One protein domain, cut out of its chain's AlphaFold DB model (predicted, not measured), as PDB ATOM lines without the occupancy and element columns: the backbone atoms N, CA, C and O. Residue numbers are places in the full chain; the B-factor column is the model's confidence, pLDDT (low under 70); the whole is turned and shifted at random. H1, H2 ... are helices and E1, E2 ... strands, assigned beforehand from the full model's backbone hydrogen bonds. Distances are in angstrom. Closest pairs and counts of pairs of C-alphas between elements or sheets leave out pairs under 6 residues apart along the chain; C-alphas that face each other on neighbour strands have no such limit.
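This is residues 40 to 169 and 244 to 329 of the 331 residues of an uncharacterized protein of Mycoplasma iowae DK-CPA (UniProt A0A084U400). A small three-stranded sheet stands in the middle between two groups of helices: at one end of the long axis H3 packs steeply against H4, H6 and H7, with H4 also packed on H6, and at the other end H1 and H11 run side by side, with H2 and H10 next to H1. H9 covers one face of the sheet on the side of H1 and H11. The 216 printed residues, mostly helix by class, hold eleven named helices and three strands, in the order H1 to H8, E1, H9, E2, E3, H10, H11; the mixed sheet runs E1, E2, E3. The whole is compact, with a radius of gyration of the C-alphas of 18.1 A and spans of 50 by 38 by 33 A.

E1 is residues 261 to 266, from C-alpha (340.704, 196.990, 303.355), E2 296 to 301 and E3 306 to 311. H9 is 274 to 289, 22.7 A. H3 is 89 to 104, 23.1 A; H4, 111 to 118; H5, 122 to 126; H6, 130 to 144, 21.1 A; H7, 147 to 163, 24.5 A. H1 is 47 to 61, 20.6 A, from C-alpha (359.206, 179.310, 296.503); H2, 65 to 71; H8, 245 to 250; H10, 312 to 315; H11, 318 to 327, ending at C-alpha (349.836, 173.584, 309.342).

E1 and E2 are parallel, with N 264 and O 298 at 2.9 A. E2 and E3 form an antiparallel hairpin, with N 299 and O 308 at 3.0 A. H9 is on the sheet, over E1 and E2, at a height of 9.0 A, as two layers, a helix on one face of a sheet. E1, H9, E2 is a strand-helix-strand unit, two parallel strands with a helix between, its crossover right-handed. H2, H3, H7 and H10 only graze the sheet. H3 touches H7, C-alphas of Phe 100 and Ala 157 closest at 5.6 A, at a steep tilt of 59 degrees. H3 touches H4, Ala 98 and Ile 114 closest, their C-alphas 6.0 A apart, about perpendicular at 85 degrees. H6 touches H4, closest C-alphas Lys 111 and Ile 140, 6.4 A. H5 is close to H6 but not clearly touching, C-alphas of Tyr 124 and Lys 133 at 7.7 A. H1 and H11 only just touch, with 3 pairs of C-alphas within 8 A, Ile 53 and Leu 321 closest at 7.3 A, at a shallow tilt of 20 degrees, opposite ways. H1 also only just touches H2 and H10, with 3 pairs each. H8 and H9 are near each other. In H1 to H9 and H11 every O i to N i+4 pair is within hydrogen-bond range; H10 is too short for one.

The C-alphas farthest apart, Lys 145 and Val 327, are 52.4 A apart. Residues 170 to 243 are cut out, with 33.6 A between C-alphas 169 and 244. The link H2 to H3 is long, 17 residues. Mean pLDDT of the printed part is 74.1; 71 residues are under 70, among them 40 to 49 and 244 to 261.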
ATOM      1  N   ASN A  40     365.687 185.109 307.303       33.41
ATOM      2  CA  ASN A  40     364.688 184.246 307.938       33.41
ATOM      3  C   ASN A  40     363.224 184.557 307.546       33.41
ATOM      4  O   ASN A  40     362.419 183.638 307.494       33.41
ATOM      5  N   GLU A  41     362.877 185.799 307.209       35.25
ATOM      6  CA  GLU A  41     361.562 186.208 306.681       35.25
ATOM      7  C   GLU A  41     361.422 185.834 305.189       35.25
ATOM      8  O   GLU A  41     360.367 185.379 304.752       35.25
ATOM      9  N   LEU A  42     362.522 185.891 304.419       37.31
ATOM     10  CA  LEU A  42     362.596 185.359 303.044       37.31
ATOM     11  C   LEU A  42     362.416 183.832 302.991       37.31
ATOM     12  O   LEU A  42     361.992 183.302 301.968       37.31
ATOM     13  N   LYS A  43     362.707 183.118 304.088       36.94
ATOM     14  CA  LYS A  43     362.429 181.677 304.211       36.94
ATOM     15  C   LYS A  43     360.945 181.367 304.422       36.94
ATOM     16  O   LYS A  43     360.516 180.278 304.055       36.94
ATOM     17  N   ILE A  44     360.176 182.299 304.988       39.38
ATOM     18  CA  ILE A  44     358.735 182.132 305.225       39.38
ATOM     19  C   ILE A  44     357.951 182.324 303.916       39.38
ATOM     20  O   ILE A  44     357.020 181.571 303.639       39.38
ATOM     21  N   ILE A  45     358.400 183.239 303.047       45.06
ATOM     22  CA  ILE A  45     357.956 183.334 301.645       45.06
ATOM     23  C   ILE A  45     358.893 182.507 300.753       45.06
ATOM     24  O   ILE A  45     359.535 183.013 299.831       45.06
ATOM     25  N   SER A  46     359.014 181.219 301.059       50.56
ATOM     26  CA  SER A  46     359.729 180.278 300.198       50.56
ATOM     27  C   SER A  46     359.060 180.180 298.816       50.56
ATOM     28  O   SER A  46     357.889 180.534 298.646       50.56
ATOM     29  N   SER A  47     359.784 179.667 297.813       55.72
ATOM     30  CA  SER A  47     359.206 179.310 296.503       55.72
ATOM     31  C   SER A  47     357.967 178.419 296.650       55.72
ATOM     32  O   SER A  47     356.994 178.599 295.929       55.72
ATOM     33  N   PHE A  48     357.967 177.559 297.668       56.34
ATOM     34  CA  PHE A  48     356.888 176.634 297.994       56.34
ATOM     35  C   PHE A  48     355.572 177.332 298.392       56.34
ATOM     36  O   PHE A  48     354.505 176.937 297.936       56.34
ATOM     37  N   LEU A  49     355.611 178.422 299.178       67.00
ATOM     38  CA  LEU A  49     354.391 179.186 299.495       67.00
ATOM     39  C   LEU A  49     353.819 179.881 298.248       67.00
ATOM     40  O   LEU A  49     352.603 179.949 298.083       67.00
ATOM     41  N   LYS A  50     354.686 180.387 297.364       75.94
ATOM     42  CA  LYS A  50     354.252 181.015 296.107       75.94
ATOM     43  C   LYS A  50     353.625 179.997 295.161       75.94
ATOM     44  O   LYS A  50     352.603 180.302 294.562       75.94
ATOM     45  N   GLU A  51     354.204 178.803 295.051       79.94
ATOM     46  CA  GLU A  51     353.648 177.695 294.265       79.94
ATOM     47  C   GLU A  51     352.240 177.318 294.737       79.94
ATOM     48  O   GLU A  51     351.324 177.274 293.916       79.94
ATOM     49  N   GLU A  52     352.032 177.158 296.048       78.62
ATOM     50  CA  GLU A  52     350.708 176.835 296.592       78.62
ATOM     51  C   GLU A  52     349.699 177.970 296.346       78.62
ATOM     52  O   GLU A  52     348.588 177.725 295.877       78.62
ATOM     53  N   ILE A  53     350.080 179.233 296.592       82.88
ATOM     54  CA  ILE A  53     349.209 180.387 296.309       82.88
ATOM     55  C   ILE A  53     348.853 180.440 294.819       82.88
ATOM     56  O   ILE A  53     347.686 180.644 294.485       82.88
ATOM     57  N   ASN A  54     349.824 180.224 293.929       86.81
ATOM     58  CA  ASN A  54     349.606 180.185 292.485       86.81
ATOM     59  C   ASN A  54     348.639 179.078 292.086       86.81
ATOM     60  O   ASN A  54     347.739 179.317 291.282       86.81
ATOM     61  N   GLN A  55     348.794 177.885 292.657       87.94
ATOM     62  CA  GLN A  55     347.904 176.769 292.380       87.94
ATOM     63  C   GLN A  55     346.479 177.066 292.859       87.94
ATOM     64  O   GLN A  55     345.546 176.944 292.067       87.94
ATOM     65  N   ILE A  56     346.299 177.518 294.105       85.88
ATOM     66  CA  ILE A  56     344.980 177.889 294.652       85.88
ATOM     67  C   ILE A  56     344.337 178.992 293.802       85.88
ATOM     68  O   ILE A  56     343.145 178.935 293.487       85.88
ATOM     69  N   PHE A  57     345.123 179.990 293.400       90.88
ATOM     70  CA  PHE A  57     344.657 181.080 292.553       90.88
ATOM     71  C   PHE A  57     344.227 180.583 291.168       90.88
ATOM     72  O   PHE A  57     343.143 180.932 290.696       90.88
ATOM     73  N   TYR A  58     345.046 179.752 290.522       92.94
ATOM     74  CA  TYR A  58     344.766 179.211 289.195       92.94
ATOM     75  C   TYR A  58     343.574 178.251 289.204       92.94
ATOM     76  O   TYR A  58     342.729 178.311 288.312       92.94
ATOM     77  N   GLU A  59     343.443 177.402 290.227       90.88
ATOM     78  CA  GLU A  59     342.291 176.509 290.406       90.88
ATOM     79  C   GLU A  59     340.972 177.290 290.375       90.88
ATOM     80  O   GLU A  59     340.007 176.827 289.758       90.88
ATOM     81  N   LYS A  60     340.967 178.489 290.967       90.62
ATOM     82  CA  LYS A  60     339.806 179.371 291.056       90.62
ATOM     83  C   LYS A  60     339.580 180.234 289.813       90.62
ATOM     84  O   LYS A  60     338.460 180.287 289.316       90.62
ATOM     85  N   ASN A  61     340.624 180.885 289.301       91.81
ATOM     86  CA  ASN A  61     340.499 181.914 288.259       91.81
ATOM     87  C   ASN A  61     340.805 181.407 286.841       91.81
ATOM     88  O   ASN A  61     340.485 182.086 285.868       91.81
ATOM     89  N   LYS A  62     341.430 180.230 286.706       94.00
ATOM     90  CA  LYS A  62     341.894 179.639 285.433       94.00
ATOM     91  C   LYS A  62     342.862 180.527 284.632       94.00
ATOM     92  O   LYS A  62     343.011 180.353 283.427       94.00
ATOM     93  N   VAL A  63     343.524 181.469 285.302       95.25
ATOM     94  CA  VAL A  63     344.551 182.366 284.755       95.25
ATOM     95  C   VAL A  63     345.643 182.578 285.801       95.25
ATOM     96  O   VAL A  63     345.386 182.429 286.997       95.25
ATOM     97  N   ASP A  64     346.857 182.915 285.365       93.31
ATOM     98  CA  ASP A  64     347.934 183.299 286.279       93.31
ATOM     99  C   ASP A  64     347.680 184.678 286.920       93.31
ATOM    100  O   ASP A  64     346.887 185.490 286.424       93.31
ATOM    101  N   ILE A  65     348.348 184.933 288.052       92.19
ATOM    102  CA  ILE A  65     348.159 186.140 288.870       92.19
ATOM    103  C   ILE A  65     348.489 187.393 288.064       92.19
ATOM    104  O   ILE A  65     347.700 188.337 288.051       92.19
ATOM    105  N   LYS A  66     349.632 187.416 287.372       92.81
ATOM    106  CA  LYS A  66     350.034 188.579 286.581       92.81
ATOM    107  C   LYS A  66     348.985 188.934 285.529       92.81
ATOM    108  O   LYS A  66     348.534 190.077 285.492       92.81
ATOM    109  N   THR A  67     348.549 187.962 284.732       93.19
ATOM    110  CA  THR A  67     347.521 188.141 283.703       93.19
ATOM    111  C   THR A  67     346.200 188.611 284.309       93.19
ATOM    112  O   THR A  67     345.529 189.469 283.733       93.19
ATOM    113  N   PHE A  68     345.812 188.085 285.476       94.50
ATOM    114  CA  PHE A  68     344.615 188.542 286.180       94.50
ATOM    115  C   PHE A  68     344.712 190.021 286.565       94.50
ATOM    116  O   PHE A  68     343.800 190.792 286.264       94.50
ATOM    117  N   PHE A  69     345.807 190.433 287.206       92.75
ATOM    118  CA  PHE A  69     345.988 191.819 287.635       92.75
ATOM    119  C   PHE A  69     346.102 192.762 286.435       92.75
ATOM    120  O   PHE A  69     345.435 193.791 286.413       92.75
ATOM    121  N   GLU A  70     346.851 192.402 285.394       91.19
ATOM    122  CA  GLU A  70     346.973 193.233 284.190       91.19
ATOM    123  C   GLU A  70     345.636 193.422 283.446       91.19
ATOM    124  O   GLU A  70     345.431 194.462 282.822       91.19
ATOM    125  N   LYS A  71     344.696 192.471 283.548       90.69
ATOM    126  CA  LYS A  71     343.346 192.593 282.966       90.69
ATOM    127  C   LYS A  71     342.348 193.363 283.831       90.69
ATOM    128  O   LYS A  71     341.409 193.934 283.287       90.69
ATOM    129  N   ASN A  72     342.524 193.371 285.151       88.12
ATOM    130  CA  ASN A  72     341.578 193.959 286.109       88.12
ATOM    131  C   ASN A  72     342.085 195.286 286.699       88.12
ATOM    132  O   ASN A  72     341.813 195.600 287.858       88.12
ATOM    133  N   ILE A  73     342.855 196.046 285.919       91.50
ATOM    134  CA  ILE A  73     343.359 197.359 286.328       91.50
ATOM    135  C   ILE A  73     342.214 198.365 286.317       91.50
ATOM    136  O   ILE A  73     341.544 198.551 285.302       91.50
ATOM    137  N   GLU A  74     342.053 199.085 287.420       92.38
ATOM    138  CA  GLU A  74     341.346 200.355 287.419       92.38
ATOM    139  C   GLU A  74     342.352 201.509 287.310       92.38
ATOM    140  O   GLU A  74     343.313 201.579 288.074       92.38
ATOM    141  N   TYR A  75     342.131 202.426 286.368       88.75
ATOM    142  CA  TYR A  75     342.974 203.608 286.207       88.75
ATOM    143  C   TYR A  75     342.412 204.793 286.980       88.75
ATOM    144  O   TYR A  75     341.229 205.119 286.876       88.75
ATOM    145  N   ASP A  76     343.292 205.491 287.690       84.75
ATOM    146  CA  ASP A  76     342.959 206.750 288.358       84.75
ATOM    147  C   ASP A  76     342.702 207.928 287.392       84.75
ATOM    148  O   ASP A  76     342.202 208.970 287.809       84.75
ATOM    149  N   GLY A  77     343.027 207.762 286.104       84.12
ATOM    150  CA  GLY A  77     342.840 208.758 285.045       84.12
ATOM    151  C   GLY A  77     343.927 209.839 284.973       84.12
ATOM    152  O   GLY A  77     343.855 210.728 284.123       84.12
ATOM    153  N   PHE A  78     344.949 209.774 285.826       83.06
ATOM    154  CA  PHE A  78     346.042 210.738 285.880       83.06
ATOM    155  C   PHE A  78     347.226 210.299 285.011       83.06
ATOM    156  O   PHE A  78     347.537 209.116 284.880       83.06
ATOM    157  N   LYS A  79     347.936 211.271 284.423       81.94
ATOM    158  CA  LYS A  79     349.151 210.995 283.638       81.94
ATOM    159  C   LYS A  79     350.226 210.342 284.510       81.94
ATOM    160  O   LYS A  79     350.296 210.599 285.709       81.94
ATOM    161  N   ILE A  80     351.092 209.538 283.889       81.50
ATOM    162  CA  ILE A  80     352.282 208.970 284.541       81.50
ATOM    163  C   ILE A  80     353.066 210.101 285.212       81.50
ATOM    164  O   ILE A  80     353.293 211.140 284.583       81.50
ATOM    165  N   VAL A  81     353.479 209.914 286.471       76.00
ATOM    166  CA  VAL A  81     354.335 210.922 287.097       76.00
ATOM    167  C   VAL A  81     355.749 210.769 286.568       76.00
ATOM    168  O   VAL A  81     356.410 209.756 286.777       76.00
ATOM    169  N   GLU A  82     356.197 211.784 285.839       71.38
ATOM    170  CA  GLU A  82     357.538 211.819 285.274       71.38
ATOM    171  C   GLU A  82     358.574 211.940 286.389       71.38
ATOM    172  O   GLU A  82     358.601 212.943 287.109       71.38
ATOM    173  N   HIS A  83     359.473 210.966 286.485       71.44
ATOM    174  CA  HIS A  83     360.656 211.066 287.332       71.44
ATOM    175  C   HIS A  83     361.553 212.192 286.818       71.44
ATOM    176  O   HIS A  83     361.750 212.346 285.613       71.44
ATOM    177  N   LEU A  84     362.120 212.998 287.715       65.44
ATOM    178  CA  LEU A  84     363.253 213.824 287.310       65.44
ATOM    179  C   LEU A  84     364.411 212.881 287.016       65.44
ATOM    180  O   LEU A  84     364.789 212.124 287.900       65.44
ATOM    181  N   ASN A  85     365.032 212.989 285.841       66.00
ATOM    182  CA  ASN A  85     366.252 212.232 285.523       66.00
ATOM    183  C   ASN A  85     367.391 212.470 286.538       66.00
ATOM    184  O   ASN A  85     368.369 211.735 286.551       66.00
ATOM    185  N   VAL A  86     367.262 213.497 287.388       76.56
ATOM    186  CA  VAL A  86     368.189 213.827 288.479       76.56
ATOM    187  C   VAL A  86     367.805 213.232 289.842       76.56
ATOM    188  O   VAL A  86     368.608 213.305 290.766       76.56
ATOM    189  N   ILE A  87     366.603 212.664 290.003       77.00
ATOM    190  CA  ILE A  87     366.176 211.988 291.236       77.00
ATOM    191  C   ILE A  87     366.228 210.484 291.002       77.00
ATOM    192  O   ILE A  87     365.619 209.967 290.066       77.00
ATOM    193  N   HIS A  88     366.923 209.771 291.885       73.81
ATOM    194  CA  HIS A  88     366.958 208.317 291.828       73.81
ATOM    195  C   HIS A  88     365.530 207.739 291.968       73.81
ATOM    196  O   HIS A  88     364.800 208.162 292.870       73.81
ATOM    197  N   PRO A  89     365.115 206.760 291.140       67.12
ATOM    198  CA  PRO A  89     363.750 206.226 291.166       67.12
ATOM    199  C   PRO A  89     363.286 205.728 292.542       67.12
ATOM    200  O   PRO A  89     362.127 205.927 292.901       67.12
ATOM    201  N   SER A  90     364.184 205.139 293.345       69.69
ATOM    202  CA  SER A  90     363.834 204.728 294.714       69.69
ATOM    203  C   SER A  90     363.518 205.923 295.616       69.69
ATOM    204  O   SER A  90     362.565 205.861 296.381       69.69
ATOM    205  N   HIS A  91     364.244 207.040 295.497       78.88
ATOM    206  CA  HIS A  91     363.973 208.243 296.290       78.88
ATOM    207  C   HIS A  91     362.628 208.845 295.901       78.88
ATOM    208  O   HIS A  91     361.844 209.211 296.770       78.88
ATOM    209  N   TYR A  92     362.344 208.913 294.597       77.00
ATOM    210  CA  TYR A  92     361.072 209.423 294.099       77.00
ATOM    211  C   TYR A  92     359.886 208.659 294.695       77.00
ATOM    212  O   TYR A  92     358.918 209.273 295.149       77.00
ATOM    213  N   GLY A  93     359.972 207.328 294.703       74.31
ATOM    214  CA  GLY A  93     358.914 206.480 295.231       74.31
ATOM    215  C   GLY A  93     358.626 206.740 296.698       74.31
ATOM    216  O   GLY A  93     357.501 207.052 297.067       74.31
ATOM    217  N   ILE A  94     359.686 206.738 297.496       74.44
ATOM    218  CA  ILE A  94     359.627 206.955 298.940       74.44
ATOM    219  C   ILE A  94     359.091 208.348 299.284       74.44
ATOM    220  O   ILE A  94     358.262 208.503 300.177       74.44
ATOM    221  N   ILE A  95     359.522 209.375 298.547       78.81
ATOM    222  CA  ILE A  95     359.020 210.743 298.726       78.81
ATOM    223  C   ILE A  95     357.533 210.827 298.353       78.81
ATOM    224  O   ILE A  95     356.765 211.513 299.024       78.81
ATOM    225  N   SER A  96     357.111 210.130 297.299       78.50
ATOM    226  CA  SER A  96     355.714 210.120 296.859       78.50
ATOM    227  C   SER A  96     354.804 209.414 297.867       78.50
ATOM    228  O   SER A  96     353.731 209.928 298.172       78.50
ATOM    229  N   GLU A  97     355.244 208.289 298.432       73.50
ATOM    230  CA  GLU A  97     354.549 207.601 299.525       73.50
ATOM    231  C   GLU A  97     354.430 208.519 300.759       73.50
ATOM    232  O   GLU A  97     353.327 208.696 301.284       73.50
ATOM    233  N   ALA A  98     355.514 209.212 301.141       74.94
ATOM    234  CA  ALA A  98     355.503 210.205 302.221       74.94
ATOM    235  C   ALA A  98     354.479 211.323 301.989       74.94
ATOM    236  O   ALA A  98     353.744 211.702 302.899       74.94
ATOM    237  N   ILE A  99     354.372 211.831 300.760       74.94
ATOM    238  CA  ILE A  99     353.379 212.852 300.402       74.94
ATOM    239  C   ILE A  99     351.949 212.333 300.572       74.94
ATOM    240  O   ILE A  99     351.099 213.074 301.066       74.94
ATOM    241  N   PHE A 100     351.679 211.076 300.212       72.81
ATOM    242  CA  PHE A 100     350.369 210.462 300.445       72.81
ATOM    243  C   PHE A 100     350.049 210.428 301.939       72.81
ATOM    244  O   PHE A 100     348.980 210.886 302.340       72.81
ATOM    245  N   SER A 101     350.983 209.958 302.772       69.38
ATOM    246  CA  SER A 101     350.793 209.929 304.229       69.38
ATOM    247  C   SER A 101     350.533 211.326 304.800       69.38
ATOM    248  O   SER A 101     349.546 211.533 305.510       69.38
ATOM    249  N   LEU A 102     351.349 212.317 304.426       66.81
ATOM    250  CA  LEU A 102     351.175 213.704 304.865       66.81
ATOM    251  C   LEU A 102     349.819 214.282 304.448       66.81
ATOM    252  O   LEU A 102     349.175 214.957 305.254       66.81
ATOM    253  N   TYR A 103     349.360 213.983 303.228       70.31
ATOM    254  CA  TYR A 103     348.043 214.394 302.750       70.31
ATOM    255  C   TYR A 103     346.922 213.825 303.631       70.31
ATOM    256  O   TYR A 103     346.078 214.581 304.109       70.31
ATOM    257  N   PHE A 104     346.938 212.520 303.924       62.62
ATOM    258  CA  PHE A 104     345.925 211.900 304.789       62.62
ATOM    259  C   PHE A 104     345.977 212.397 306.236       62.62
ATOM    260  O   PHE A 104     344.946 212.462 306.906       62.62
ATOM    261  N   LYS A 105     347.161 212.790 306.712       63.22
ATOM    262  CA  LYS A 105     347.354 213.410 308.029       63.22
ATOM    263  C   LYS A 105     346.964 214.894 308.059       63.22
ATOM    264  O   LYS A 105     346.975 215.491 309.135       63.22
ATOM    265  N   ASN A 106     346.600 215.485 306.917       63.03
ATOM    266  CA  ASN A 106     346.354 216.919 306.753       63.03
ATOM    267  C   ASN A 106     347.541 217.777 307.237       63.03
ATOM    268  O   ASN A 106     347.370 218.785 307.926       63.03
ATOM    269  N   LEU A 107     348.760 217.339 306.920       69.31
ATOM    270  CA  LEU A 107     350.000 218.034 307.250       69.31
ATOM    271  C   LEU A 107     350.569 218.741 306.021       69.31
ATOM    272  O   LEU A 107     350.378 218.320 304.881       69.31
ATOM    273  N   ALA A 108     351.312 219.823 306.257       74.88
ATOM    274  CA  ALA A 108     351.959 220.562 305.181       74.88
ATOM    275  C   ALA A 108     352.997 219.688 304.453       74.88
ATOM    276  O   ALA A 108     353.850 219.068 305.090       74.88
ATOM    277  N   ILE A 109     352.972 219.690 303.121       78.88
ATOM    278  CA  ILE A 109     353.975 219.008 302.295       78.88
ATOM    279  C   ILE A 109     355.203 219.916 302.186       78.88
ATOM    280  O   ILE A 109     355.243 220.854 301.392       78.88
ATOM    281  N   ASN A 110     356.198 219.667 303.033       85.75
ATOM    282  CA  ASN A 110     357.475 220.375 303.046       85.75
ATOM    283  C   ASN A 110     358.604 219.423 303.470       85.75
ATOM    284  O   ASN A 110     358.346 218.325 303.961       85.75
ATOM    285  N   LYS A 111     359.862 219.848 303.288       88.62
ATOM    286  CA  LYS A 111     361.042 219.018 303.573       88.62
ATOM    287  C   LYS A 111     361.052 218.479 305.007       88.62
ATOM    288  O   LYS A 111     361.276 217.290 305.193       88.62
ATOM    289  N   LEU A 112     360.783 219.336 305.993       86.81
ATOM    290  CA  LEU A 112     360.767 218.971 307.415       86.81
ATOM    291  C   LEU A 112     359.771 217.845 307.698       86.81
ATOM    292  O   LEU A 112     360.128 216.846 308.315       86.81
ATOM    293  N   ASN A 113     358.546 217.981 307.196       75.31
ATOM    294  CA  ASN A 113     357.498 216.992 307.407       75.31
ATOM    295  C   ASN A 113     357.769 215.695 306.638       75.31
ATOM    296  O   ASN A 113     357.524 214.625 307.183       75.31
ATOM    297  N   ILE A 114     358.327 215.763 305.422       76.38
ATOM    298  CA  ILE A 114     358.731 214.566 304.664       76.38
ATOM    299  C   ILE A 114     359.840 213.811 305.406       76.38
ATOM    300  O   ILE A 114     359.747 212.600 305.571       76.38
ATOM    301  N   ILE A 115     360.869 214.507 305.898       79.94
ATOM    302  CA  ILE A 115     361.941 213.874 306.679       79.94
ATOM    303  C   ILE A 115     361.373 213.269 307.962       79.94
ATOM    304  O   ILE A 115     361.660 212.113 308.262       79.94
ATOM    305  N   SER A 116     360.533 214.006 308.695       74.56
ATOM    306  CA  SER A 116     359.889 213.512 309.918       74.56
ATOM    307  C   SER A 116     359.066 212.247 309.662       74.56
ATOM    308  O   SER A 116     359.123 211.310 310.460       74.56
ATOM    309  N   GLU A 117     358.329 212.208 308.549       70.75
ATOM    310  CA  GLU A 117     357.540 211.045 308.137       70.75
ATOM    311  C   GLU A 117     358.430 209.830 307.855       70.75
ATOM    312  O   GLU A 117     358.025 208.705 308.107       70.75
ATOM    313  N   LEU A 118     359.664 210.052 307.403       69.12
ATOM    314  CA  LEU A 118     360.597 208.998 307.021       69.12
ATOM    315  C   LEU A 118     361.637 208.659 308.099       69.12
ATOM    316  O   LEU A 118     362.361 207.686 307.939       69.12
ATOM    317  N   THR A 119     361.748 209.410 309.196       65.31
ATOM    318  CA  THR A 119     362.938 209.350 310.076       65.31
ATOM    319  C   THR A 119     363.206 207.974 310.708       65.31
ATOM    320  O   THR A 119     364.368 207.618 310.873       65.31
ATOM    321  N   ASN A 120     362.182 207.167 311.006       54.25
ATOM    322  CA  ASN A 120     362.359 205.788 311.501       54.25
ATOM    323  C   ASN A 120     361.803 204.731 310.534       54.25
ATOM    324  O   ASN A 120     361.508 203.608 310.924       54.25
ATOM    325  N   SER A 121     361.706 205.090 309.258       56.44
ATOM    326  CA  SER A 121     361.393 204.160 308.175       56.44
ATOM    327  C   SER A 121     362.618 203.270 307.870       56.44
ATOM    328  O   SER A 121     363.764 203.733 307.997       56.44
ATOM    329  N   ALA A 122     362.442 202.000 307.477       56.03
ATOM    330  CA  ALA A 122     363.567 201.085 307.231       56.03
ATOM    331  C   ALA A 122     364.596 201.618 306.217       56.03
ATOM    332  O   ALA A 122     365.794 201.410 306.384       56.03
ATOM    333  N   PHE A 123     364.156 202.353 305.198       64.31
ATOM    334  CA  PHE A 123     365.004 202.994 304.187       64.31
ATOM    335  C   PHE A 123     365.866 204.065 304.817       64.31
ATOM    336  O   PHE A 123     367.078 204.019 304.653       64.31
ATOM    337  N   TYR A 124     365.264 205.007 305.546       62.47
ATOM    338  CA  TYR A 124     366.022 206.100 306.147       62.47
ATOM    339  C   TYR A 124     367.025 205.574 307.177       62.47
ATOM    340  O   TYR A 124     368.150 206.063 307.269       62.47
ATOM    341  N   THR A 125     366.642 204.511 307.890       64.44
ATOM    342  CA  THR A 125     367.511 203.782 308.823       64.44
ATOM    343  C   THR A 125     368.625 203.010 308.098       64.44
ATOM    344  O   THR A 125     369.718 202.852 308.637       64.44
ATOM    345  N   ALA A 126     368.376 202.546 306.869       63.69
ATOM    346  CA  ALA A 126     369.343 201.842 306.031       63.69
ATOM    347  C   ALA A 126     370.329 202.766 305.298       63.69
ATOM    348  O   ALA A 126     371.318 202.251 304.777       63.69
ATOM    349  N   LEU A 127     370.105 204.087 305.267       67.25
ATOM    350  CA  LEU A 127     371.089 205.062 304.775       67.25
ATOM    351  C   LEU A 127     372.277 205.088 305.748       67.25
ATOM    352  O   LEU A 127     372.180 205.597 306.869       67.25
ATOM    353  N   LYS A 128     373.395 204.480 305.339       65.44
ATOM    354  CA  LYS A 128     374.492 204.081 306.235       65.44
ATOM    355  C   LYS A 128     375.450 205.215 306.560       65.44
ATOM    356  O   LYS A 128     376.138 205.142 307.575       65.44
ATOM    357  N   ASN A 129     375.531 206.232 305.706       78.31
ATOM    358  CA  ASN A 129     376.475 207.335 305.859       78.31
ATOM    359  C   ASN A 129     375.811 208.707 305.635       78.31
ATOM    360  O   ASN A 129     374.690 208.821 305.132       78.31
ATOM    361  N   GLU A 130     376.506 209.765 306.058       80.88
ATOM    362  CA  GLU A 130     376.022 211.147 305.942       80.88
ATOM    363  C   GLU A 130     375.860 211.597 304.484       80.88
ATOM    364  O   GLU A 130     374.983 212.405 304.183       80.88
ATOM    365  N   GLU A 131     376.653 211.045 303.564       84.62
ATOM    366  CA  GLU A 131     376.579 211.359 302.137       84.62
ATOM    367  C   GLU A 131     375.266 210.862 301.513       84.62
ATOM    368  O   GLU A 131     374.579 211.615 300.824       84.62
ATOM    369  N   GLU A 132     374.865 209.624 301.802       80.81
ATOM    370  CA  GLU A 132     373.601 209.028 301.365       80.81
ATOM    371  C   GLU A 132     372.401 209.806 301.913       80.81
ATOM    372  O   GLU A 132     371.473 210.117 301.162       80.81
ATOM    373  N   LYS A 133     372.446 210.199 303.194       83.56
ATOM    374  CA  LYS A 133     371.414 211.051 303.807       83.56
ATOM    375  C   LYS A 133     371.352 212.423 303.142       83.56
ATOM    376  O   LYS A 133     370.273 212.863 302.753       83.56
ATOM    377  N   SER A 134     372.502 213.056 302.911       85.88
ATOM    378  CA  SER A 134     372.587 214.334 302.194       85.88
ATOM    379  C   SER A 134     372.030 214.227 300.770       85.88
ATOM    380  O   SER A 134     371.285 215.097 300.318       85.88
ATOM    381  N   ASN A 135     372.335 213.143 300.055       85.94
ATOM    382  CA  ASN A 135     371.835 212.901 298.702       85.94
ATOM    383  C   ASN A 135     370.320 212.649 298.678       85.94
ATOM    384  O   ASN A 135     369.626 213.123 297.770       85.94
ATOM    385  N   PHE A 136     369.784 211.954 299.682       85.06
ATOM    386  CA  PHE A 136     368.344 211.788 299.840       85.06
ATOM    387  C   PHE A 136     367.647 213.122 300.140       85.06
ATOM    388  O   PHE A 136     366.680 213.478 299.468       85.06
ATOM    389  N   GLU A 137     368.183 213.930 301.054       89.88
ATOM    390  CA  GLU A 137     367.647 215.263 301.340       89.88
ATOM    391  C   GLU A 137     367.663 216.188 300.117       89.88
ATOM    392  O   GLU A 137     366.671 216.864 299.844       89.88
ATOM    393  N   LYS A 138     368.747 216.171 299.328       90.44
ATOM    394  CA  LYS A 138     368.806 216.882 298.039       90.44
ATOM    395  C   LYS A 138     367.733 216.385 297.072       90.44
ATOM    396  O   LYS A 138     367.191 217.174 296.302       90.44
ATOM    397  N   SER A 139     367.410 215.092 297.106       89.06
ATOM    398  CA  SER A 139     366.330 214.525 296.293       89.06
ATOM    399  C   SER A 139     364.963 215.068 296.715       89.06
ATOM    400  O   SER A 139     364.164 215.390 295.840       89.06
ATOM    401  N   ILE A 140     364.718 215.259 298.019       89.44
ATOM    402  CA  ILE A 140     363.512 215.934 298.531       89.44
ATOM    403  C   ILE A 140     363.455 217.376 298.018       89.44
ATOM    404  O   ILE A 140     362.432 217.801 297.482       89.44
ATOM    405  N   ASP A 141     364.563 218.114 298.110       90.69
ATOM    406  CA  ASP A 141     364.640 219.495 297.621       90.69
ATOM    407  C   ASP A 141     364.355 219.586 296.113       90.69
ATOM    408  O   ASP A 141     363.599 220.448 295.662       90.69
ATOM    409  N   LEU A 142     364.921 218.678 295.314       89.31
ATOM    410  CA  LEU A 142     364.659 218.598 293.875       89.31
ATOM    411  C   LEU A 142     363.203 218.233 293.572       89.31
ATOM    412  O   LEU A 142     362.620 218.778 292.634       89.31
ATOM    413  N   PHE A 143     362.613 217.340 294.362       88.12
ATOM    414  CA  PHE A 143     361.227 216.920 294.203       88.12
ATOM    415  C   PHE A 143     360.268 218.089 294.443       88.12
ATOM    416  O   PHE A 143     359.391 218.367 293.618       88.12
ATOM    417  N   LEU A 144     360.477 218.814 295.545       87.75
ATOM    418  CA  LEU A 144     359.614 219.909 295.982       87.75
ATOM    419  C   LEU A 144     359.613 221.109 295.024       87.75
ATOM    420  O   LEU A 144     358.660 221.886 295.017       87.75
ATOM    421  N   LYS A 145     360.617 221.237 294.144       88.62
ATOM    422  CA  LYS A 145     360.632 222.258 293.077       88.62
ATOM    423  C   LYS A 145     359.511 222.081 292.049       88.62
ATOM    424  O   LYS A 145     359.202 223.011 291.308       88.62
ATOM    425  N   SER A 146     358.899 220.902 291.972       84.81
ATOM    426  CA  SER A 146     357.930 220.566 290.933       84.81
ATOM    427  C   SER A 146     356.484 220.607 291.435       84.81
ATOM    428  O   SER A 146     355.857 219.558 291.604       84.81
ATOM    429  N   LYS A 147     355.910 221.811 291.570       82.62
ATOM    430  CA  LYS A 147     354.518 222.019 292.029       82.62
ATOM    431  C   LYS A 147     353.496 221.125 291.311       82.62
ATOM    432  O   LYS A 147     352.731 220.430 291.962       82.62
ATOM    433  N   LYS A 148     353.570 221.035 289.977       84.31
ATOM    434  CA  LYS A 148     352.686 220.184 289.158       84.31
ATOM    435  C   LYS A 148     352.671 218.710 289.595       84.31
ATOM    436  O   LYS A 148     351.639 218.059 289.492       84.31
ATOM    437  N   ARG A 149     353.806 218.168 290.052       80.81
ATOM    438  CA  ARG A 149     353.900 216.770 290.513       80.81
ATOM    439  C   ARG A 149     353.285 216.598 291.891       80.81
ATOM    440  O   ARG A 149     352.594 215.617 292.113       80.81
ATOM    441  N   ILE A 150     353.524 217.555 292.783       82.75
ATOM    442  CA  ILE A 150     352.910 217.569 294.112       82.75
ATOM    443  C   ILE A 150     351.390 217.621 293.962       82.75
ATOM    444  O   ILE A 150     350.703 216.773 294.518       82.75
ATOM    445  N   ASP A 151     350.881 218.539 293.136       82.44
ATOM    446  CA  ASP A 151     349.450 218.664 292.854       82.44
ATOM    447  C   ASP A 151     348.884 217.349 292.285       82.44
ATOM    448  O   ASP A 151     347.856 216.863 292.747       82.44
ATOM    449  N   LEU A 152     349.593 216.710 291.345       84.31
ATOM    450  CA  LEU A 152     349.198 215.412 290.790       84.31
ATOM    451  C   LEU A 152     349.139 214.303 291.851       84.31
ATOM    452  O   LEU A 152     348.197 213.518 291.865       84.31
ATOM    453  N   LEU A 153     350.129 214.228 292.742       83.00
ATOM    454  CA  LEU A 153     350.164 213.232 293.817       83.00
ATOM    455  C   LEU A 153     349.065 213.470 294.852       83.00
ATOM    456  O   LEU A 153     348.479 212.507 295.334       83.00
ATOM    457  N   ILE A 154     348.732 214.728 295.142       79.19
ATOM    458  CA  ILE A 154     347.586 215.082 295.987       79.19
ATOM    459  C   ILE A 154     346.278 214.609 295.342       79.19
ATOM    460  O   ILE A 154     345.447 213.995 296.011       79.19
ATOM    461  N   GLU A 155     346.084 214.854 294.046       81.38
ATOM    462  CA  GLU A 155     344.889 214.389 293.332       81.38
ATOM    463  C   GLU A 155     344.793 212.855 293.291       81.38
ATOM    464  O   GLU A 155     343.717 212.278 293.474       81.38
ATOM    465  N   ARG A 156     345.927 212.165 293.165       82.94
ATOM    466  CA  ARG A 156     345.993 210.704 293.290       82.94
ATOM    467  C   ARG A 156     345.686 210.215 294.707       82.94
ATOM    468  O   ARG A 156     344.955 209.238 294.875       82.94
ATOM    469  N   ALA A 157     346.160 210.914 295.734       75.81
ATOM    470  CA  ALA A 157     345.823 210.608 297.121       75.81
ATOM    471  C   ALA A 157     344.314 210.777 297.381       75.81
ATOM    472  O   ALA A 157     343.707 209.924 298.028       75.81
ATOM    473  N   LYS A 158     343.670 211.801 296.798       74.31
ATOM    474  CA  LYS A 158     342.201 211.960 296.810       74.31
ATOM    475  C   LYS A 158     341.483 210.783 296.157       74.31
ATOM    476  O   LYS A 158     340.504 210.281 296.712       74.31
ATOM    477  N   PHE A 159     341.960 210.332 294.996       81.94
ATOM    478  CA  PHE A 159     341.405 209.160 294.319       81.94
ATOM    479  C   PHE A 159     341.457 207.924 295.226       81.94
ATOM    480  O   PHE A 159     340.428 207.284 295.464       81.94
ATOM    481  N   VAL A 160     342.628 207.639 295.797       76.38
ATOM    482  CA  VAL A 160     342.829 206.527 296.730       76.38
ATOM    483  C   VAL A 160     341.916 206.647 297.952       76.38
ATOM    484  O   VAL A 160     341.255 205.674 298.315       76.38
ATOM    485  N   TYR A 161     341.810 207.839 298.546       73.56
ATOM    486  CA  TYR A 161     340.927 208.107 299.686       73.56
ATOM    487  C   TYR A 161     339.485 207.684 299.400       73.56
ATOM    488  O   TYR A 161     338.878 206.909 300.144       73.56
ATOM    489  N   LYS A 162     338.964 208.146 298.257       74.00
ATOM    490  CA  LYS A 162     337.609 207.857 297.796       74.00
ATOM    491  C   LYS A 162     337.407 206.356 297.588       74.00
ATOM    492  O   LYS A 162     336.376 205.813 297.981       74.00
ATOM    493  N   LYS A 163     338.393 205.663 297.008       77.56
ATOM    494  CA  LYS A 163     338.350 204.210 296.758       77.56
ATOM    495  C   LYS A 163     338.406 203.360 298.023       77.56
ATOM    496  O   LYS A 163     337.756 202.310 298.100       77.56
ATOM    497  N   MET A 164     339.119 203.837 299.034       71.19
ATOM    498  CA  MET A 164     339.153 203.227 300.362       71.19
ATOM    499  C   MET A 164     337.832 203.393 301.131       71.19
ATOM    500  O   MET A 164     337.658 202.760 302.170       71.19
ATOM    501  N   GLY A 165     336.870 204.150 300.589       61.72
ATOM    502  CA  GLY A 165     335.549 204.353 301.185       61.72
ATOM    503  C   GLY A 165     335.496 205.535 302.145       61.72
ATOM    504  O   GLY A 165     334.514 205.691 302.865       61.72
ATOM    505  N   TYR A 166     336.521 206.384 302.149       55.28
ATOM    506  CA  TYR A 166     336.452 207.647 302.854       55.28
ATOM    507  C   TYR A 166     335.767 208.676 301.949       55.28
ATOM    508  O   TYR A 166     336.237 208.982 300.851       55.28
ATOM    509  N   SER A 167     334.607 209.180 302.370       40.97
ATOM    510  CA  SER A 167     333.923 210.235 301.625       40.97
ATOM    511  C   SER A 167     334.696 211.546 301.783       40.97
ATOM    512  O   SER A 167     334.933 212.016 302.893       40.97
ATOM    513  N   CYS A 168     335.105 212.150 300.664       36.09
ATOM    514  CA  CYS A 168     335.544 213.542 300.650       36.09
ATOM    515  C   CYS A 168     334.316 214.435 300.852       36.09
ATOM    516  O   CYS A 168     333.806 215.022 299.901       36.09
ATOM    517  N   SER A 169     333.839 214.573 302.087       32.09
ATOM    518  CA  SER A 169     333.361 215.895 302.455       32.09
ATOM    519  C   SER A 169     334.605 216.778 302.500       32.09
ATOM    520  O   SER A 169     335.527 216.504 303.272       32.09
ATOM    521  N   TYR A 244     349.176 194.758 321.542       30.23
ATOM    522  CA  TYR A 244     349.899 193.514 321.211       30.23
ATOM    523  C   TYR A 244     350.258 193.441 319.715       30.23
ATOM    524  O   TYR A 244     351.236 192.813 319.315       30.23
ATOM    525  N   PHE A 245     349.488 194.146 318.883       32.50
ATOM    526  CA  PHE A 245     349.636 194.137 317.431       32.50
ATOM    527  C   PHE A 245     350.681 195.122 316.933       32.50
ATOM    528  O   PHE A 245     351.217 194.914 315.851       32.50
ATOM    529  N   GLN A 246     351.008 196.154 317.719       34.59
ATOM    530  CA  GLN A 246     352.008 197.139 317.320       34.59
ATOM    531  C   GLN A 246     353.355 196.472 317.051       34.59
ATOM    532  O   GLN A 246     353.975 196.832 316.073       34.59
ATOM    533  N   SER A 247     353.745 195.447 317.818       30.59
ATOM    534  CA  SER A 247     354.987 194.703 317.580       30.59
ATOM    535  C   SER A 247     354.944 193.892 316.279       30.59
ATOM    536  O   SER A 247     355.815 194.051 315.435       30.59
ATOM    537  N   LEU A 248     353.926 193.054 316.046       31.55
ATOM    538  CA  LEU A 248     353.888 192.205 314.843       31.55
ATOM    539  C   LEU A 248     353.643 193.018 313.559       31.55
ATOM    540  O   LEU A 248     354.238 192.733 312.526       31.55
ATOM    541  N   ILE A 249     352.797 194.051 313.638       36.91
ATOM    542  CA  ILE A 249     352.523 194.978 312.535       36.91
ATOM    543  C   ILE A 249     353.693 195.948 312.345       36.91
ATOM    544  O   ILE A 249     353.992 196.257 311.208       36.91
ATOM    545  N   SER A 250     354.443 196.364 313.375       35.31
ATOM    546  CA  SER A 250     355.652 197.186 313.162       35.31
ATOM    547  C   SER A 250     356.749 196.457 312.388       35.31
ATOM    548  O   SER A 250     357.634 197.107 311.847       35.31
ATOM    549  N   HIS A 251     356.713 195.119 312.324       35.16
ATOM    550  CA  HIS A 251     357.595 194.358 311.432       35.16
ATOM    551  C   HIS A 251     357.117 194.386 309.967       35.16
ATOM    552  O   HIS A 251     357.900 194.101 309.064       35.16
ATOM    553  N   PHE A 252     355.851 194.732 309.719       41.06
ATOM    554  CA  PHE A 252     355.249 194.860 308.397       41.06
ATOM    555  C   PHE A 252     354.910 196.335 308.119       41.06
ATOM    556  O   PHE A 252     353.878 196.836 308.552       41.06
ATOM    557  N   GLU A 253     355.767 197.039 307.379       53.59
ATOM    558  CA  GLU A 253     355.565 198.457 307.025       53.59
ATOM    559  C   GLU A 253     354.410 198.636 306.014       53.59
ATOM    560  O   GLU A 253     354.634 198.812 304.820       53.59
ATOM    561  N   ILE A 254     353.161 198.541 306.480       55.41
ATOM    562  CA  ILE A 254     351.949 198.716 305.664       55.41
ATOM    563  C   ILE A 254     351.668 200.206 305.470       55.41
ATOM    564  O   ILE A 254     351.634 200.955 306.447       55.41
ATOM    565  N   ASP A 255     351.375 200.620 304.236       59.84
ATOM    566  CA  ASP A 255     351.106 202.030 303.933       59.84
ATOM    567  C   ASP A 255     349.770 202.521 304.510       59.84
ATOM    568  O   ASP A 255     349.738 203.508 305.246       59.84
ATOM    569  N   PHE A 256     348.656 201.842 304.200       64.62
ATOM    570  CA  PHE A 256     347.330 202.214 304.706       64.62
ATOM    571  C   PHE A 256     346.453 201.001 305.000       64.62
ATOM    572  O   PHE A 256     346.486 199.986 304.308       64.62
ATOM    573  N   TYR A 257     345.574 201.129 305.990       66.75
ATOM    574  CA  TYR A 257     344.540 200.133 306.242       66.75
ATOM    575  C   TYR A 257     343.305 200.754 306.897       66.75
ATOM    576  O   TYR A 257     343.364 201.796 307.548       66.75
ATOM    577  N   ASN A 258     342.175 200.078 306.734       63.69
ATOM    578  CA  ASN A 258     340.969 200.283 307.522       63.69
ATOM    579  C   ASN A 258     340.376 198.929 307.926       63.69
ATOM    580  O   ASN A 258     340.933 197.880 307.607       63.69
ATOM    581  N   GLU A 259     339.241 198.944 308.625       62.94
ATOM    582  CA  GLU A 259     338.569 197.725 309.101       62.94
ATOM    583  C   GLU A 259     338.291 196.688 307.998       62.94
ATOM    584  O   GLU A 259     338.273 195.491 308.271       62.94
ATOM    585  N   ASN A 260     338.108 197.131 306.750       65.69
ATOM    586  CA  ASN A 260     337.685 196.284 305.640       65.69
ATOM    587  C   ASN A 260     338.777 196.064 304.591       65.69
ATOM    588  O   ASN A 260     338.681 195.100 303.836       65.69
ATOM    589  N   THR A 261     339.771 196.945 304.487       68.00
ATOM    590  CA  THR A 261     340.704 196.990 303.355       68.00
ATOM    591  C   THR A 261     342.119 197.289 303.821       68.00
ATOM    592  O   THR A 261     342.337 198.242 304.563       68.00
ATOM    593  N   ILE A 262     343.081 196.520 303.320       75.06
ATOM    594  CA  ILE A 262     344.506 196.866 303.376       75.06
ATOM    595  C   ILE A 262     344.885 197.468 302.030       75.06
ATOM    596  O   ILE A 262     344.495 196.922 301.000       75.06
ATOM    597  N   LEU A 263     345.622 198.572 302.033       78.69
ATOM    598  CA  LEU A 263     346.155 199.202 300.838       78.69
ATOM    599  C   LEU A 263     347.672 199.291 300.921       78.69
ATOM    600  O   LEU A 263     348.226 199.890 301.838       78.69
ATOM    601  N   GLU A 264     348.301 198.761 299.885       80.12
ATOM    602  CA  GLU A 264     349.731 198.843 299.655       80.12
ATOM    603  C   GLU A 264     350.030 199.831 298.520       80.12
ATOM    604  O   GLU A 264     349.490 199.694 297.413       80.12
ATOM    605  N   LEU A 265     350.900 200.810 298.766       75.62
ATOM    606  CA  LEU A 265     351.422 201.694 297.732       75.62
ATOM    607  C   LEU A 265     352.660 201.084 297.087       75.62
ATOM    608  O   LEU A 265     353.488 200.451 297.736       75.62
ATOM    609  N   LYS A 266     352.795 201.289 295.776       81.50
ATOM    610  CA  LYS A 266     353.963 200.869 295.003       81.50
ATOM    611  C   LYS A 266     354.468 202.001 294.140       81.50
ATOM    612  O   LYS A 266     353.722 202.583 293.361       81.50
ATOM    613  N   ALA A 267     355.767 202.247 294.199       76.50
ATOM    614  CA  ALA A 267     356.442 203.176 293.310       76.50
ATOM    615  C   ALA A 267     357.307 202.431 292.293       76.50
ATOM    616  O   ALA A 267     358.510 202.252 292.475       76.50
ATOM    617  N   SER A 268     356.697 201.968 291.202       78.06
ATOM    618  CA  SER A 268     357.410 201.203 290.177       78.06
ATOM    619  C   SER A 268     356.954 201.568 288.775       78.06
ATOM    620  O   SER A 268     355.799 201.901 288.542       78.06
ATOM    621  N   ASN A 269     357.869 201.472 287.814       79.12
ATOM    622  CA  ASN A 269     357.531 201.630 286.400       79.12
ATOM    623  C   ASN A 269     356.894 200.360 285.811       79.12
ATOM    624  O   ASN A 269     356.356 200.404 284.708       79.12
ATOM    625  N   LYS A 270     356.936 199.228 286.531       85.06
ATOM    626  CA  LYS A 270     356.203 198.019 286.141       85.06
ATOM    627  C   LYS A 270     354.702 198.273 286.243       85.06
ATOM    628  O   LYS A 270     354.254 198.938 287.175       85.06
ATOM    629  N   ILE A 271     353.931 197.687 285.328       87.19
ATOM    630  CA  ILE A 271     352.470 197.656 285.446       87.19
ATOM    631  C   ILE A 271     352.110 196.945 286.747       87.19
ATOM    632  O   ILE A 271     351.496 197.565 287.603       87.19
ATOM    633  N   PHE A 272     352.592 195.715 286.930       89.38
ATOM    634  CA  PHE A 272     352.366 194.893 288.114       89.38
ATOM    635  C   PHE A 272     353.590 194.009 288.422       89.38
ATOM    636  O   PHE A 272     354.396 193.712 287.535       89.38
ATOM    637  N   ASP A 273     353.739 193.598 289.682       86.81
ATOM    638  CA  ASP A 273     354.709 192.602 290.146       86.81
ATOM    639  C   ASP A 273     354.000 191.660 291.130       86.81
ATOM    640  O   ASP A 273     353.424 192.112 292.119       86.81
ATOM    641  N   GLU A 274     354.046 190.352 290.880       86.69
ATOM    642  CA  GLU A 274     353.362 189.351 291.713       86.69
ATOM    643  C   GLU A 274     353.817 189.384 293.175       86.69
ATOM    644  O   GLU A 274     353.044 189.064 294.077       86.69
ATOM    645  N   ASN A 275     355.048 189.835 293.440       80.38
ATOM    646  CA  ASN A 275     355.532 189.992 294.809       80.38
ATOM    647  C   ASN A 275     354.704 190.991 295.618       80.38
ATOM    648  O   ASN A 275     354.570 190.816 296.826       80.38
ATOM    649  N   TRP A 276     354.097 191.985 294.967       84.50
ATOM    650  CA  TRP A 276     353.198 192.929 295.629       84.50
ATOM    651  C   TRP A 276     351.920 192.240 296.097       84.50
ATOM    652  O   TRP A 276     351.434 192.516 297.190       84.50
ATOM    653  N   PHE A 277     351.404 191.307 295.293       86.50
ATOM    654  CA  PHE A 277     350.250 190.501 295.665       86.50
ATOM    655  C   PHE A 277     350.560 189.575 296.840       86.50
ATOM    656  O   PHE A 277     349.821 189.583 297.823       86.50
ATOM    657  N   TYR A 278     351.667 188.828 296.791       78.50
ATOM    658  CA  TYR A 278     352.047 187.961 297.913       78.50
ATOM    659  C   TYR A 278     352.235 188.761 299.207       78.50
ATOM    660  O   TYR A 278     351.788 188.331 300.267       78.50
ATOM    661  N   GLN A 279     352.848 189.943 299.120       75.06
ATOM    662  CA  GLN A 279     353.049 190.827 300.262       75.06
ATOM    663  C   GLN A 279     351.718 191.284 300.878       75.06
ATOM    664  O   GLN A 279     351.492 191.063 302.067       75.06
ATOM    665  N   VAL A 280     350.807 191.864 300.086       77.88
ATOM    666  CA  VAL A 280     349.524 192.360 300.618       77.88
ATOM    667  C   VAL A 280     348.621 191.220 301.109       77.88
ATOM    668  O   VAL A 280     347.845 191.391 302.051       77.88
ATOM    669  N   LEU A 281     348.745 190.032 300.515       78.62
ATOM    670  CA  LEU A 281     348.027 188.840 300.949       78.62
ATOM    671  C   LEU A 281     348.521 188.338 302.313       78.62
ATOM    672  O   LEU A 281     347.712 187.969 303.163       78.62
ATOM    673  N   LEU A 282     349.833 188.371 302.559       73.12
ATOM    674  CA  LEU A 282     350.391 188.066 303.877       73.12
ATOM    675  C   LEU A 282     349.901 189.060 304.925       73.12
ATOM    676  O   LEU A 282     349.458 188.635 305.988       73.12
ATOM    677  N   TYR A 283     349.878 190.357 304.603       73.19
ATOM    678  CA  TYR A 283     349.286 191.364 305.486       73.19
ATOM    679  C   TYR A 283     347.840 191.024 305.815       73.19
ATOM    680  O   TYR A 283     347.460 191.030 306.983       73.19
ATOM    681  N   HIS A 284     347.047 190.640 304.814       76.81
ATOM    682  CA  HIS A 284     345.669 190.233 305.040       76.81
ATOM    683  C   HIS A 284     345.544 189.069 306.026       76.81
ATOM    684  O   HIS A 284     344.768 189.170 306.975       76.81
ATOM    685  N   TYR A 285     346.318 187.997 305.861       72.12
ATOM    686  CA  TYR A 285     346.235 186.857 306.776       72.12
ATOM    687  C   TYR A 285     346.788 187.154 308.161       72.12
ATOM    688  O   TYR A 285     346.225 186.676 309.147       72.12
ATOM    689  N   CYS A 286     347.833 187.975 308.261       66.12
ATOM    690  CA  CYS A 286     348.292 188.481 309.543       66.12
ATOM    691  C   CYS A 286     347.167 189.260 310.236       66.12
ATOM    692  O   CYS A 286     346.870 188.982 311.393       66.12
ATOM    693  N   PHE A 287     346.478 190.165 309.543       65.56
ATOM    694  CA  PHE A 287     345.355 190.921 310.104       65.56
ATOM    695  C   PHE A 287     344.196 190.008 310.527       65.56
ATOM    696  O   PHE A 287     343.723 190.114 311.662       65.56
ATOM    697  N   LYS A 288     343.813 189.041 309.683       67.44
ATOM    698  CA  LYS A 288     342.768 188.057 310.003       67.44
ATOM    699  C   LYS A 288     343.098 187.171 311.195       67.44
ATOM    700  O   LYS A 288     342.250 187.019 312.073       67.44
ATOM    701  N   LYS A 289     344.317 186.619 311.274       58.78
ATOM    702  CA  LYS A 289     344.761 185.826 312.437       58.78
ATOM    703  C   LYS A 289     344.640 186.625 313.738       58.78
ATOM    704  O   LYS A 289     344.375 186.069 314.798       58.78
ATOM    705  N   ASN A 290     344.800 187.937 313.632       54.38
ATOM    706  CA  ASN A 290     344.775 188.886 314.732       54.38
ATOM    707  C   ASN A 290     343.389 189.528 314.963       54.38
ATOM    708  O   ASN A 290     343.278 190.527 315.671       54.38
ATOM    709  N   GLY A 291     342.321 188.951 314.402       55.78
ATOM    710  CA  GLY A 291     340.937 189.347 314.677       55.78
ATOM    711  C   GLY A 291     340.436 190.558 313.887       55.78
ATOM    712  O   GLY A 291     339.294 190.972 314.085       55.78
ATOM    713  N   VAL A 292     341.237 191.114 312.971       60.03
ATOM    714  CA  VAL A 292     340.770 192.151 312.045       60.03
ATOM    715  C   VAL A 292     340.087 191.479 310.863       60.03
ATOM    716  O   VAL A 292     340.692 190.697 310.138       60.03
ATOM    717  N   ASN A 293     338.810 191.785 310.647       68.19
ATOM    718  CA  ASN A 293     338.023 191.174 309.579       68.19
ATOM    719  C   ASN A 293     338.140 191.949 308.258       68.19
ATOM    720  O   ASN A 293     337.133 192.313 307.644       68.19
ATOM    721  N   ASN A 294     339.369 192.217 307.820       69.75
ATOM    722  CA  ASN A 294     339.597 192.861 306.537       69.75
ATOM    723  C   ASN A 294     339.198 191.897 305.408       69.75
ATOM    724  O   ASN A 294     339.577 190.730 305.389       69.75
ATOM    725  N   LYS A 295     338.400 192.388 304.463       85.62
ATOM    726  CA  LYS A 295     337.832 191.605 303.352       85.62
ATOM    727  C   LYS A 295     338.576 191.842 302.047       85.62
ATOM    728  O   LYS A 295     338.597 190.973 301.181       85.62
ATOM    729  N   TYR A 296     339.162 193.026 301.912       86.75
ATOM    730  CA  TYR A 296     339.785 193.491 300.689       86.75
ATOM    731  C   TYR A 296     341.287 193.680 300.868       86.75
ATOM    732  O   TYR A 296     341.764 194.165 301.898       86.75
ATOM    733  N   ILE A 297     342.013 193.357 299.809       87.75
ATOM    734  CA  ILE A 297     343.377 193.817 299.574       87.75
ATOM    735  C   ILE A 297     343.345 194.813 298.425       87.75
ATOM    736  O   ILE A 297     342.575 194.666 297.473       87.75
ATOM    737  N   SER A 298     344.148 195.858 298.531       88.31
ATOM    738  CA  SER A 298     344.307 196.864 297.499       88.31
ATOM    739  C   SER A 298     345.777 197.122 297.240       88.31
ATOM    740  O   SER A 298     346.587 197.137 298.163       88.31
ATOM    741  N   ILE A 299     346.105 197.344 295.976       90.44
ATOM    742  CA  ILE A 299     347.437 197.753 295.546       90.44
ATOM    743  C   ILE A 299     347.244 199.000 294.694       90.44
ATOM    744  O   ILE A 299     346.362 199.030 293.835       90.44
ATOM    745  N   TYR A 300     348.052 200.026 294.930       87.81
ATOM    746  CA  TYR A 300     348.047 201.223 294.107       87.81
ATOM    747  C   TYR A 300     349.462 201.581 293.678       87.81
ATOM    748  O   TYR A 300     350.323 201.875 294.508       87.81
ATOM    749  N   ASN A 301     349.707 201.566 292.369       87.62
ATOM    750  CA  ASN A 301     350.975 202.011 291.826       87.62
ATOM    751  C   ASN A 301     350.928 203.516 291.541       87.62
ATOM    752  O   ASN A 301     350.330 203.972 290.567       87.62
ATOM    753  N   ILE A 302     351.607 204.287 292.386       81.19
ATOM    754  CA  ILE A 302     351.574 205.751 292.376       81.19
ATOM    755  C   ILE A 302     352.255 206.366 291.153       81.19
ATOM    756  O   ILE A 302     352.037 207.545 290.883       81.19
ATOM    757  N   ASN A 303     353.084 205.618 290.416       78.94
ATOM    758  CA  ASN A 303     353.783 206.143 289.243       78.94
ATOM    759  C   ASN A 303     352.873 206.130 288.016       78.94
ATOM    760  O   ASN A 303     352.744 207.148 287.329       78.94
ATOM    761  N   ASN A 304     352.212 205.004 287.753       84.81
ATOM    762  CA  ASN A 304     351.368 204.818 286.571       84.81
ATOM    763  C   ASN A 304     349.862 204.950 286.843       84.81
ATOM    764  O   ASN A 304     349.110 205.074 285.884       84.81
ATOM    765  N   GLY A 305     349.437 205.014 288.107       87.94
ATOM    766  CA  GLY A 305     348.035 205.205 288.480       87.94
ATOM    767  C   GLY A 305     347.192 203.932 288.429       87.94
ATOM    768  O   GLY A 305     345.963 204.019 288.416       87.94
ATOM    769  N   ASN A 306     347.831 202.759 288.387       92.38
ATOM    770  CA  ASN A 306     347.136 201.476 288.379       92.38
ATOM    771  C   ASN A 306     346.619 201.147 289.781       92.38
ATOM    772  O   ASN A 306     347.391 201.113 290.743       92.38
ATOM    773  N   TYR A 307     345.328 200.855 289.886       92.75
ATOM    774  CA  TYR A 307     344.655 200.483 291.120       92.75
ATOM    775  C   TYR A 307     344.014 199.103 291.003       92.75
ATOM    776  O   TYR A 307     343.348 198.791 290.017       92.75
ATOM    777  N   TRP A 308     344.161 198.305 292.055       93.88
ATOM    778  CA  TRP A 308     343.430 197.058 292.238       93.88
ATOM    779  C   TRP A 308     342.796 197.054 293.614       93.88
ATOM    780  O   TRP A 308     343.457 197.393 294.594       93.88
ATOM    781  N   LYS A 309     341.540 196.616 293.691       91.62
ATOM    782  CA  LYS A 309     340.835 196.326 294.940       91.62
ATOM    783  C   LYS A 309     340.115 195.006 294.783       91.62
ATOM    784  O   LYS A 309     339.159 194.909 294.019       91.62
ATOM    785  N   LEU A 310     340.579 194.001 295.503       90.50
ATOM    786  CA  LEU A 310     340.098 192.637 295.359       90.50
ATOM    787  C   LEU A 310     339.626 192.129 296.705       90.50
ATOM    788  O   LEU A 310     340.310 192.282 297.718       90.50
ATOM    789  N   LYS A 311     338.446 191.520 296.712       91.81
ATOM    790  CA  LYS A 311     337.968 190.770 297.865       91.81
ATOM    791  C   LYS A 311     338.727 189.449 297.894       91.81
ATOM    792  O   LYS A 311     338.737 188.738 296.893       91.81
ATOM    793  N   VAL A 312     339.389 189.128 299.001       89.19
ATOM    794  CA  VAL A 312     340.307 187.976 299.037       89.19
ATOM    795  C   VAL A 312     339.557 186.663 298.779       89.19
ATOM    796  O   VAL A 312     339.991 185.866 297.949       89.19
ATOM    797  N   GLU A 313     338.371 186.497 299.363       88.06
ATOM    798  CA  GLU A 313     337.502 185.344 299.105       88.06
ATOM    799  C   GLU A 313     336.994 185.232 297.662       88.06
ATOM    800  O   GLU A 313     336.550 184.153 297.283       88.06
ATOM    801  N   ASP A 314     337.058 186.286 296.842       88.44
ATOM    802  CA  ASP A 314     336.655 186.218 295.430       88.44
ATOM    803  C   ASP A 314     337.803 185.717 294.544       88.44
ATOM    804  O   ASP A 314     337.557 185.163 293.477       88.44
ATOM    805  N   ILE A 315     339.053 185.846 294.997       87.75
ATOM    806  CA  ILE A 315     340.246 185.523 294.200       87.75
ATOM    807  C   ILE A 315     341.012 184.296 294.701       87.75
ATOM    808  O   ILE A 315     341.766 183.699 293.939       87.75
ATOM    809  N   LEU A 316     340.803 183.884 295.955       86.31
ATOM    810  CA  LEU A 316     341.449 182.724 296.573       86.31
ATOM    811  C   LEU A 316     340.447 181.892 297.382       86.31
ATOM    812  O   LEU A 316     339.397 182.386 297.801       86.31
ATOM    813  N   ASP A 317     340.752 180.612 297.598       83.69
ATOM    814  CA  ASP A 317     340.128 179.838 298.677       83.69
ATOM    815  C   ASP A 317     340.864 180.149 299.983       83.69
ATOM    816  O   ASP A 317     341.909 179.573 300.302       83.69
ATOM    817  N   GLU A 318     340.318 181.101 300.737       75.50
ATOM    818  CA  GLU A 318     340.931 181.545 301.984       75.50
ATOM    819  C   GLU A 318     341.046 180.441 303.031       75.50
ATOM    820  O   GLU A 318     341.986 180.466 303.824       75.50
ATOM    821  N   ARG A 319     340.121 179.472 303.059       79.81
ATOM    822  CA  ARG A 319     340.167 178.390 304.049       79.81
ATOM    823  C   ARG A 319     341.333 177.464 303.752       79.81
ATOM    824  O   ARG A 319     342.071 177.115 304.676       79.81
ATOM    825  N   LYS A 320     341.513 177.103 302.476       76.00
ATOM    826  CA  LYS A 320     342.622 176.257 302.015       76.00
ATOM    827  C   LYS A 320     343.964 176.909 302.356       76.00
ATOM    828  O   LYS A 320     344.798 176.280 303.005       76.00
ATOM    829  N   LEU A 321     344.118 178.198 302.047       72.31
ATOM    830  CA  LEU A 321     345.356 178.925 302.329       72.31
ATOM    831  C   LEU A 321     345.587 179.152 303.834       72.31
ATOM    832  O   LEU A 321     346.690 178.926 304.318       72.31
ATOM    833  N   TYR A 322     344.563 179.504 304.614       69.19
ATOM    834  CA  TYR A 322     344.705 179.668 306.068       69.19
ATOM    835  C   TYR A 322     345.057 178.350 306.772       69.19
ATOM    836  O   TYR A 322     345.884 178.322 307.684       69.19
ATOM    837  N   THR A 323     344.469 177.237 306.325       69.38
ATOM    838  CA  THR A 323     344.815 175.892 306.809       69.38
ATOM    839  C   THR A 323     346.275 175.589 306.520       69.38
ATOM    840  O   THR A 323     347.012 175.198 307.421       69.38
ATOM    841  N   TYR A 324     346.708 175.842 305.288       66.00
ATOM    842  CA  TYR A 324     348.086 175.642 304.874       66.00
ATOM    843  C   TYR A 324     349.073 176.479 305.704       66.00
ATOM    844  O   TYR A 324     350.062 175.943 306.205       66.00
ATOM    845  N   LEU A 325     348.788 177.770 305.913       62.97
ATOM    846  CA  LEU A 325     349.639 178.664 306.704       62.97
ATOM    847  C   LEU A 325     349.744 178.208 308.173       62.97
ATOM    848  O   LEU A 325     350.834 178.250 308.745       62.97
ATOM    849  N   ASN A 326     348.650 177.713 308.767       59.94
ATOM    850  CA  ASN A 326     348.648 177.179 310.134       59.94
ATOM    851  C   ASN A 326     349.405 175.850 310.256       59.94
ATOM    852  O   ASN A 326     350.214 175.689 311.169       59.94
ATOM    853  N   VAL A 327     349.165 174.898 309.344       63.22
ATOM    854  CA  VAL A 327     349.836 173.584 309.342       63.22
ATOM    855  C   VAL A 327     351.351 173.755 309.247       63.22
ATOM    856  O   VAL A 327     352.099 173.108 309.979       63.22
ATOM    857  N   ASN A 328     351.799 174.683 308.402       53.28
ATOM    858  CA  ASN A 328     353.216 174.963 308.193       53.28
ATOM    859  C   ASN A 328     353.812 175.950 309.214       53.28
ATOM    860  O   ASN A 328     354.977 176.317 309.080       53.28
ATOM    861  N   LYS A 329     353.046 176.374 310.233       55.69
ATOM    862  CA  LYS A 329     353.470 177.341 311.267       55.69
ATOM    863  C   LYS A 329     354.070 178.631 310.684       55.69
ATOM    864  O   LYS A 329     355.014 179.188 311.238       55.69
TER     865      LYS A 329